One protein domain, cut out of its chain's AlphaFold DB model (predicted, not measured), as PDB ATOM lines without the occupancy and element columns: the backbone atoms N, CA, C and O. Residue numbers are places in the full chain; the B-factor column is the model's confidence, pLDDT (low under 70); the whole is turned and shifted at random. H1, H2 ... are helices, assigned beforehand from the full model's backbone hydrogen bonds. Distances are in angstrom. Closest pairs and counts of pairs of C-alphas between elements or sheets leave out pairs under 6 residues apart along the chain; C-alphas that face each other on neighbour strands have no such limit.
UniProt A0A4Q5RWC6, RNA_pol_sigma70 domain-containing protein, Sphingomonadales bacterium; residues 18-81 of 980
ATOM      1  N   GLU A  18     115.348 130.775  83.124       78.44
ATOM      2  CA  GLU A  18     115.546 129.333  83.315       78.44
ATOM      3  C   GLU A  18     114.354 128.684  84.028       78.44
ATOM      4  O   GLU A  18     113.775 127.731  83.509       78.44
ATOM      5  N   GLN A  19     113.937 129.258  85.160       77.38
ATOM      6  CA  GLN A  19     112.811 128.764  85.951       77.38
ATOM      7  C   GLN A  19     111.502 128.817  85.150       77.38
ATOM      8  O   GLN A  19     110.740 127.856  85.126       77.38
ATOM      9  N   PHE A  20     111.281 129.908  84.407       80.19
ATOM     10  CA  PHE A  20     110.095 130.075  83.563       80.19
ATOM     11  C   PHE A  20     109.953 128.984  82.492       80.19
ATOM     12  O   PHE A  20     108.835 128.587  82.145       80.19
ATOM     13  N   VAL A  21     111.085 128.537  81.943       78.62
ATOM     14  CA  VAL A  21     111.141 127.535  80.875       78.62
ATOM     15  C   VAL A  21     111.055 126.123  81.445       78.62
ATOM     16  O   VAL A  21     110.414 125.283  80.823       78.62
ATOM     17  N   GLU A  22     111.649 125.851  82.610       73.56
ATOM     18  CA  GLU A  22     111.623 124.530  83.254       73.56
ATOM     19  C   GLU A  22     110.198 124.087  83.628       73.56
ATOM     20  O   GLU A  22     109.817 122.951  83.335       73.56
ATOM     21  N   ASP A  23     109.376 125.018  84.121       68.69
ATOM     22  CA  ASP A  23     107.972 124.787  84.495       68.69
ATOM     23  C   ASP A  23     107.047 124.471  83.297       68.69
ATOM     24  O   ASP A  23     105.889 124.101  83.481       68.69
ATOM     25  N   ARG A  24     107.535 124.606  82.054       73.25
ATOM     26  CA  ARG A  24     106.750 124.457  80.809       73.25
ATOM     27  C   ARG A  24     107.206 123.288  79.933       73.25
ATOM     28  O   ARG A  24     107.012 123.300  78.721       73.25
ATOM     29  N   HIS A  25     107.807 122.272  80.555       67.44
ATOM     30  CA  HIS A  25     108.206 121.005  79.927       67.44
ATOM     31  C   HIS A  25     108.994 121.166  78.606       67.44
ATOM     32  O   HIS A  25     108.590 120.645  77.564       67.44
ATOM     33  N   PRO A  26     110.158 121.839  78.627       79.56
ATOM     34  CA  PRO A  26     110.947 122.096  77.428       79.56
ATOM     35  C   PRO A  26     111.612 120.805  76.938       79.56
ATOM     36  O   PRO A  26     111.826 119.864  77.721       79.56
ATOM     37  N   SER A  27     112.021 120.775  75.667       75.00
ATOM     38  CA  SER A  27     112.809 119.674  75.119       75.00
ATOM     39  C   SER A  27     114.070 119.439  75.943       75.00
ATOM     40  O   SER A  27     114.702 120.367  76.453       75.00
ATOM     41  N   VAL A  28     114.488 118.171  76.026       65.25
ATOM     42  CA  VAL A  28     115.708 117.764  76.746       65.25
ATOM     43  C   VAL A  28     116.925 118.565  76.267       65.25
ATOM     44  O   VAL A  28     117.793 118.921  77.056       65.25
ATOM     45  N   ARG A  29     116.969 118.918  74.975       64.19
ATOM     46  CA  ARG A  29     118.058 119.707  74.387       64.19
ATOM     47  C   ARG A  29     118.037 121.169  74.833       64.19
ATOM     48  O   ARG A  29     119.101 121.695  75.149       64.19
ATOM     49  N   LEU A  30     116.866 121.812  74.862       82.25
ATOM     50  CA  LEU A  30     116.721 123.184  75.360       82.25
ATOM     51  C   LEU A  30     117.015 123.248  76.865       82.25
ATOM     52  O   LEU A  30     117.794 124.094  77.296       82.25
ATOM     53  N   ARG A  31     116.481 122.293  77.636       81.75
ATOM     54  CA  ARG A  31     116.728 122.155  79.079       81.75
ATOM     55  C   ARG A  31     118.216 122.021  79.392       81.75
ATOM     56  O   ARG A  31     118.753 122.806  80.162       81.75
ATOM     57  N   ASN A  32     118.903 121.086  78.732       75.12
ATOM     58  CA  ASN A  32     120.330 120.855  78.958       75.12
ATOM     59  C   ASN A  32     121.187 122.058  78.534       75.12
ATOM     60  O   ASN A  32     122.181 122.354  79.192       75.12
ATOM     61  N   ALA A  33     120.816 122.760  77.455       79.56
ATOM     62  CA  ALA A  33     121.530 123.955  77.006       79.56
ATOM     63  C   ALA A  33     121.386 125.121  78.004       79.56
ATOM     64  O   ALA A  33     122.383 125.770  78.317       79.56
ATOM     65  N   LEU A  34     120.180 125.349  78.539       81.56
ATOM     66  CA  LEU A  34     119.925 126.394  79.536       81.56
ATOM     67  C   LEU A  34     120.573 126.071  80.885       81.56
ATOM     68  O   LEU A  34     121.291 126.916  81.403       81.56
ATOM     69  N   GLN A  35     120.437 124.842  81.394       78.69
ATOM     70  CA  GLN A  35     121.061 124.426  82.658       78.69
ATOM     71  C   GLN A  35     122.598 124.462  82.591       78.69
ATOM     72  O   GLN A  35     123.266 124.805  83.567       78.69
ATOM     73  N   CYS A  36     123.188 124.116  81.440       76.56
ATOM     74  CA  CYS A  36     124.635 124.226  81.240       76.56
ATOM     75  C   CYS A  36     125.082 125.696  81.234       76.56
ATOM     76  O   CYS A  36     126.043 126.043  81.915       76.56
ATOM     77  N   ALA A  37     124.360 126.569  80.523       79.44
ATOM     78  CA  ALA A  37     124.667 127.997  80.493       79.44
ATOM     79  C   ALA A  37     124.407 128.700  81.835       79.44
ATOM     80  O   ALA A  37     125.157 129.610  82.181       79.44
ATOM     81  N   ALA A  38     123.411 128.267  82.613       77.81
ATOM     82  CA  ALA A  38     123.142 128.770  83.960       77.81
ATOM     83  C   ALA A  38     124.308 128.484  84.910       77.81
ATOM     84  O   ALA A  38     124.795 129.387  85.589       77.81
ATOM     85  N   ARG A  39     124.823 127.244  84.899       76.25
ATOM     86  CA  ARG A  39     125.990 126.835  85.706       76.25
ATOM     87  C   ARG A  39     127.266 127.588  85.332       76.25
ATOM     88  O   ARG A  39     128.106 127.815  86.196       76.25
ATOM     89  N   GLU A  40     127.411 127.961  84.063       77.75
ATOM     90  CA  GLU A  40     128.549 128.736  83.551       77.75
ATOM     91  C   GLU A  40     128.358 130.260  83.692       77.75
ATOM     92  O   GLU A  40     129.267 131.019  83.357       77.75
ATOM     93  N   GLY A  41     127.197 130.730  84.172       74.81
ATOM     94  CA  GLY A  41     126.866 132.159  84.240       74.81
ATOM     95  C   GLY A  41     126.775 132.837  82.865       74.81
ATOM     96  O   GLY A  41     126.946 134.049  82.760       74.81
ATOM     97  N   ALA A  42     126.537 132.061  81.807       74.31
ATOM     98  CA  ALA A  42     126.615 132.477  80.408       74.31
ATOM     99  C   ALA A  42     125.241 132.731  79.759       74.31
ATOM    100  O   ALA A  42     125.151 132.840  78.535       74.31
ATOM    101  N   ILE A  43     124.158 132.809  80.545       80.44
ATOM    102  CA  ILE A  43     122.829 133.155  80.023       80.44
ATOM    103  C   ILE A  43     122.792 134.666  79.733       80.44
ATOM    104  O   ILE A  43     122.900 135.461  80.665       80.44
ATOM    105  N   PRO A  44     122.612 135.093  78.466       79.56
ATOM    106  CA  PRO A  44     122.669 136.508  78.090       79.56
ATOM    107  C   PRO A  44     121.471 137.329  78.595       79.56
ATOM    108  O   PRO A  44     121.561 138.551  78.663       79.56
ATOM    109  N   PHE A  45     120.369 136.675  78.981       87.19
ATOM    110  CA  PHE A  45     119.169 137.314  79.521       87.19
ATOM    111  C   PHE A  45     118.776 136.672  80.855       87.19
ATOM    112  O   PHE A  45     118.337 135.525  80.892       87.19
ATOM    113  N   ALA A  46     118.927 137.409  81.955       77.06
ATOM    114  CA  ALA A  46     118.618 136.899  83.294       77.06
ATOM    115  C   ALA A  46     117.110 136.672  83.511       77.06
ATOM    116  O   ALA A  46     116.720 135.786  84.269       77.06
ATOM    117  N   THR A  47     116.264 137.452  82.834       83.12
ATOM    118  CA  THR A  47     114.813 137.452  83.027       83.12
ATOM    119  C   THR A  47     114.050 137.432  81.701       83.12
ATOM    120  O   THR A  47     114.584 137.785  80.644       83.12
ATOM    121  N   VAL A  48     112.784 137.013  81.750       79.38
ATOM    122  CA  VAL A  48     111.896 136.925  80.574       79.38
ATOM    123  C   VAL A  48     111.674 138.291  79.914       79.38
ATOM    124  O   VAL A  48     111.628 138.395  78.689       79.38
ATOM    125  N   ASP A  49     111.587 139.361  80.700       76.31
ATOM    126  CA  ASP A  49     111.453 140.731  80.203       76.31
ATOM    127  C   ASP A  49     112.725 141.229  79.505       76.31
ATOM    128  O   ASP A  49     112.625 141.844  78.443       76.31
ATOM    129  N   ALA A  50     113.915 140.886  80.015       78.12
ATOM    130  CA  ALA A  50     115.177 141.195  79.344       78.12
ATOM    131  C   ALA A  50     115.301 140.463  77.997       78.12
ATOM    132  O   ALA A  50     115.773 141.043  77.021       78.12
ATOM    133  N   TYR A  51     114.824 139.217  77.925       85.81
ATOM    134  CA  TYR A  51     114.748 138.453  76.678       85.81
ATOM    135  C   TYR A  51     113.781 139.096  75.669       85.81
ATOM    136  O   TYR A  51     114.086 139.186  74.484       85.81
ATOM    137  N   LEU A  52     112.614 139.571  76.117       78.31
ATOM    138  CA  LEU A  52     111.604 140.189  75.247       78.31
ATOM    139  C   LEU A  52     111.956 141.613  74.790       78.31
ATOM    140  O   LEU A  52     111.412 142.070  73.783       78.31
ATOM    141  N   ALA A  53     112.820 142.311  75.526       75.31
ATOM    142  CA  ALA A  53     113.269 143.662  75.198       75.31
ATOM    143  C   ALA A  53     114.327 143.697  74.080       75.31
ATOM    144  O   ALA A  53     114.534 144.746  73.467       75.31
ATOM    145  N   ASP A  54     114.994 142.573  73.804       76.62
ATOM    146  CA  ASP A  54     115.988 142.481  72.738       76.62
ATOM    147  C   ASP A  54     115.302 142.375  71.356       76.62
ATOM    148  O   ASP A  54     114.319 141.643  71.203       76.62
ATOM    149  N   PRO A  55     115.782 143.088  70.321       68.25
ATOM    150  CA  PRO A  55     115.205 143.025  68.979       68.25
ATOM    151  C   PRO A  55     115.491 141.702  68.247       68.25
ATOM    152  O   PRO A  55     114.826 141.408  67.253       68.25
ATOM    153  N   ASN A  56     116.466 140.900  68.694       78.62
ATOM    154  CA  ASN A  56     116.768 139.588  68.123       78.62
ATOM    155  C   ASN A  56     117.305 138.579  69.172       78.62
ATOM    156  O   ASN A  56     118.440 138.087  69.067       78.62
ATOM    157  N   PRO A  57     116.476 138.203  70.162       79.69
ATOM    158  CA  PRO A  57     116.917 137.437  71.326       79.69
ATOM    159  C   PRO A  57     117.329 136.009  70.965       79.69
ATOM    160  O   PRO A  57     118.239 135.444  71.569       79.69
ATOM    161  N   GLN A  58     116.731 135.435  69.917       81.12
ATOM    162  CA  GLN A  58     117.084 134.112  69.401       81.12
ATOM    163  C   GLN A  58     118.537 134.073  68.896       81.12
ATOM    164  O   GLN A  58     119.271 133.123  69.178       81.12
ATOM    165  N   VAL A  59     118.978 135.107  68.168       74.81
ATOM    166  CA  VAL A  59     120.358 135.210  67.664       74.81
ATOM    167  C   VAL A  59     121.340 135.461  68.806       74.81
ATOM    168  O   VAL A  59     122.418 134.861  68.819       74.81
ATOM    169  N   ALA A  60     120.968 136.289  69.784       78.06
ATOM    170  CA  ALA A  60     121.775 136.524  70.977       78.06
ATOM    171  C   ALA A  60     121.955 135.242  71.812       78.06
ATOM    172  O   ALA A  60     123.086 134.911  72.175       78.06
ATOM    173  N   MET A  61     120.886 134.465  72.022       83.06
ATOM    174  CA  MET A  61     120.942 133.170  72.708       83.06
ATOM    175  C   MET A  61     121.809 132.152  71.960       83.06
ATOM    176  O   MET A  61     122.667 131.527  72.574       83.06
ATOM    177  N   MET A  62     121.661 132.012  70.637       82.75
ATOM    178  CA  MET A  62     122.477 131.074  69.841       82.75
ATOM    179  C   MET A  62     123.970 131.431  69.811       82.75
ATOM    180  O   MET A  62     124.805 130.552  69.609       82.75
ATOM    181  N   ARG A  63     124.320 132.711  69.980       79.25
ATOM    182  CA  ARG A  63     125.721 133.156  70.028       79.25
ATOM    183  C   ARG A  63     126.399 132.874  71.369       79.25
ATOM    184  O   ARG A  63     127.595 132.599  71.368       79.25
ATOM    185  N   HIS A  64     125.665 132.954  72.478       75.88
ATOM    186  CA  HIS A  64     126.243 132.909  73.829       75.88
ATOM    187  C   HIS A  64     126.000 131.578  74.554       75.88
ATOM    188  O   HIS A  64     126.833 131.159  75.354       75.88
ATOM    189  N   VAL A  65     124.916 130.866  74.236       80.00
ATOM    190  CA  VAL A  65     124.597 129.561  74.829       80.00
ATOM    191  C   VAL A  65     125.183 128.447  73.962       80.00
ATOM    192  O   VAL A  65     124.722 128.179  72.847       80.00
ATOM    193  N   ARG A  66     126.207 127.759  74.478       71.56
ATOM    194  CA  ARG A  66     126.807 126.596  73.805       71.56
ATOM    195  C   ARG A  66     125.760 125.510  73.550       71.56
ATOM    196  O   ARG A  66     124.928 125.210  74.396       71.56
ATOM    197  N   ASN A  67     125.847 124.875  72.379       66.62
ATOM    198  CA  ASN A  67     124.962 123.791  71.933       66.62
ATOM    199  C   ASN A  67     123.478 124.168  71.727       66.62
ATOM    200  O   ASN A  67     122.665 123.281  71.434       66.62
ATOM    201  N   LEU A  68     123.127 125.460  71.779       75.38
ATOM    202  CA  LEU A  68     121.797 125.951  71.429       75.38
ATOM    203  C   LEU A  68     121.679 126.165  69.910       75.38
ATOM    204  O   LEU A  68     122.203 127.121  69.346       75.38
ATOM    205  N   GLY A  69     120.992 125.248  69.227       68.62
ATOM    206  CA  GLY A  69     120.723 125.352  67.789       68.62
ATOM    207  C   GLY A  69     119.437 126.123  67.472       68.62
ATOM    208  O   GLY A  69     118.578 126.300  68.333       68.62
ATOM    209  N   ARG A  70     119.247 126.483  66.194       60.97
ATOM    210  CA  ARG A  70     118.082 127.241  65.686       60.97
ATOM    211  C   ARG A  70     116.725 126.671  66.119       60.97
ATOM    212  O   ARG A  70     115.811 127.422  66.424       60.97
ATOM    213  N   ARG A  71     116.604 125.342  66.201       56.22
ATOM    214  CA  ARG A  71     115.371 124.663  66.634       56.22
ATOM    215  C   ARG A  71     115.048 124.911  68.113       56.22
ATOM    216  O   ARG A  71     113.900 125.182  68.427       56.22
ATOM    217  N   SER A  72     116.057 124.877  68.986       71.38
ATOM    218  CA  SER A  72     115.906 125.135  70.427       71.38
ATOM    219  C   SER A  72     115.745 126.627  70.736       71.38
ATOM    220  O   SER A  72     115.031 126.980  71.664       71.38
ATOM    221  N   ALA A  73     116.345 127.512  69.932       76.38
ATOM    222  CA  ALA A  73     116.114 128.955  70.034       76.38
ATOM    223  C   ALA A  73     114.673 129.343  69.645       76.38
ATOM    224  O   ALA A  73     114.044 130.142  70.331       76.38
ATOM    225  N   ASN A  74     114.122 128.727  68.593       70.94
ATOM    226  CA  ASN A  74     112.722 128.926  68.205       70.94
ATOM    227  C   ASN A  74     111.743 128.329  69.226       70.94
ATOM    228  O   ASN A  74     110.674 128.884  69.457       70.94
ATOM    229  N   GLU A  75     112.098 127.193  69.828       77.38
ATOM    230  CA  GLU A  75     111.328 126.571  70.906       77.38
ATOM    231  C   GLU A  75     111.251 127.484  72.138       77.38
ATOM    232  O   GLU A  75     110.157 127.731  72.640       77.38
ATOM    233  N   LEU A  76     112.384 128.053  72.564       80.00
ATOM    234  CA  LEU A  76     112.446 129.029  73.652       80.00
ATOM    235  C   LEU A  76     111.567 130.258  73.375       80.00
ATOM    236  O   LEU A  76     110.784 130.668  74.230       80.00
ATOM    237  N   ASP A  77     111.655 130.820  72.169       80.94
ATOM    238  CA  ASP A  77     110.864 131.991  71.784       80.94
ATOM    239  C   ASP A  77     109.359 131.690  71.730       80.94
ATOM    240  O   ASP A  77     108.546 132.513  72.147       80.94
ATOM    241  N   ARG A  78     108.978 130.482  71.295       76.38
ATOM    242  CA  ARG A  78     107.585 130.025  71.326       76.38
ATOM    243  C   ARG A  78     107.076 129.888  72.763       76.38
ATOM    244  O   ARG A  78     106.000 130.402  73.043       76.38
ATOM    245  N   ILE A  79     107.837 129.261  73.665       74.19
ATOM    246  CA  ILE A  79     107.463 129.111  75.088       74.19
ATOM    247  C   ILE A  79     107.216 130.485  75.730       74.19
ATOM    248  O   ILE A  79     106.230 130.676  76.434       74.19
ATOM    249  N   ILE A  80     108.074 131.465  75.438       75.44
ATOM    250  CA  ILE A  80     107.979 132.812  76.016       75.44
ATOM    251  C   ILE A  80     106.829 133.628  75.407       75.44
ATOM    252  O   ILE A  80     106.168 134.387  76.118       75.44
ATOM    253  N   ARG A  81     106.559 133.490  74.102       68.06
ATOM    254  CA  ARG A  81     105.526 134.282  73.409       68.06
ATOM    255  C   ARG A  81     104.115 133.705  73.536       68.06
ATOM    256  O   ARG A  81     103.176 134.493  73.596       68.06
TER     257      ARG A  81
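What this domain is: This is residues 18 to 81 of the 980 residues of the protein "RNA_pol_sigma70 domain-containing protein" of Sphingomonadales bacterium (UniProt A0A4Q5RWC6). This is a small, rounded cluster of five short helices set at large angles to one another, not a side-by-side bundle. H5 packs on H4 at a steep tilt and meets the early part of H2 about perpendicular, H1 packs on H2, and H3 sits at the end of the cluster away from H2 with few contacts. The printed part has 64 residues, with H1, H2, H3, H4 and H5 in that order along the chain and no named strand, and the class is all helix. It is compact, with a radius of gyration of the C-alphas of 10.3 A, and the C-alphas span 26 by 22 by 20 A.

How they stand to each other: Begin with H5, residues 70 to 81, the hub, which touches three other helices. Look next at H2, residues 28 to 39, as long in residues as H5: the two touch about perpendicular, at 82 degrees, through residues 29 to 30 of H2 and 72 to 76 of H5 alone, and their closest C-alphas, Leu 30 and Ser 72, are 5.4 A apart. H4, residues 57 to 64, touches H5 at a steep tilt of 45 degrees, opposite ways, and the closest C-alphas, Gln 58 and Ala 73, are 5.3 A apart. H1, residues 18 to 22, touches H2, with the C-alphas of Glu 18 and Leu 34 closest at 6.5 A. H1 only just touches H5, with 3 pairs of C-alphas within 8 A, through residues 76 to 80 of H5 alone; the closest are Val 21 and Ile 79 at 7.0 A. H3, residues 48 to 53, is close to H5 but not clearly touching, with the C-alphas of Val 48 and Ile 80 closest at 7.3 A. H2 and H3 are apart. In H1, H2, H3, H4 and H5, every backbone O i to N i+4 pair is within hydrogen-bond range.

Where its parts are: Find C-alpha 28 at (115.708, 117.764, 76.746); from there H2 runs 16.4 A to C-alpha 39. H5 runs 16.3 A from C-alpha 70 to C-alpha 81 at (105.526, 134.282, 73.409). H1 begins at C-alpha 18, at (115.546, 129.333, 83.315), and is 6.2 A long. H3 measures 8.7 A and H4 10.7 A.

The domain as a whole: The C-alphas of Val 28 and Pro 55 are the two farthest apart, at 26.4 A. The printed part has no cut. The link from H2 to H3 is short, and the other three are tight. The mean pLDDT of the printed part is 76.0; look for values under 70 at, among others, residues 28 to 29 and 69 to 71.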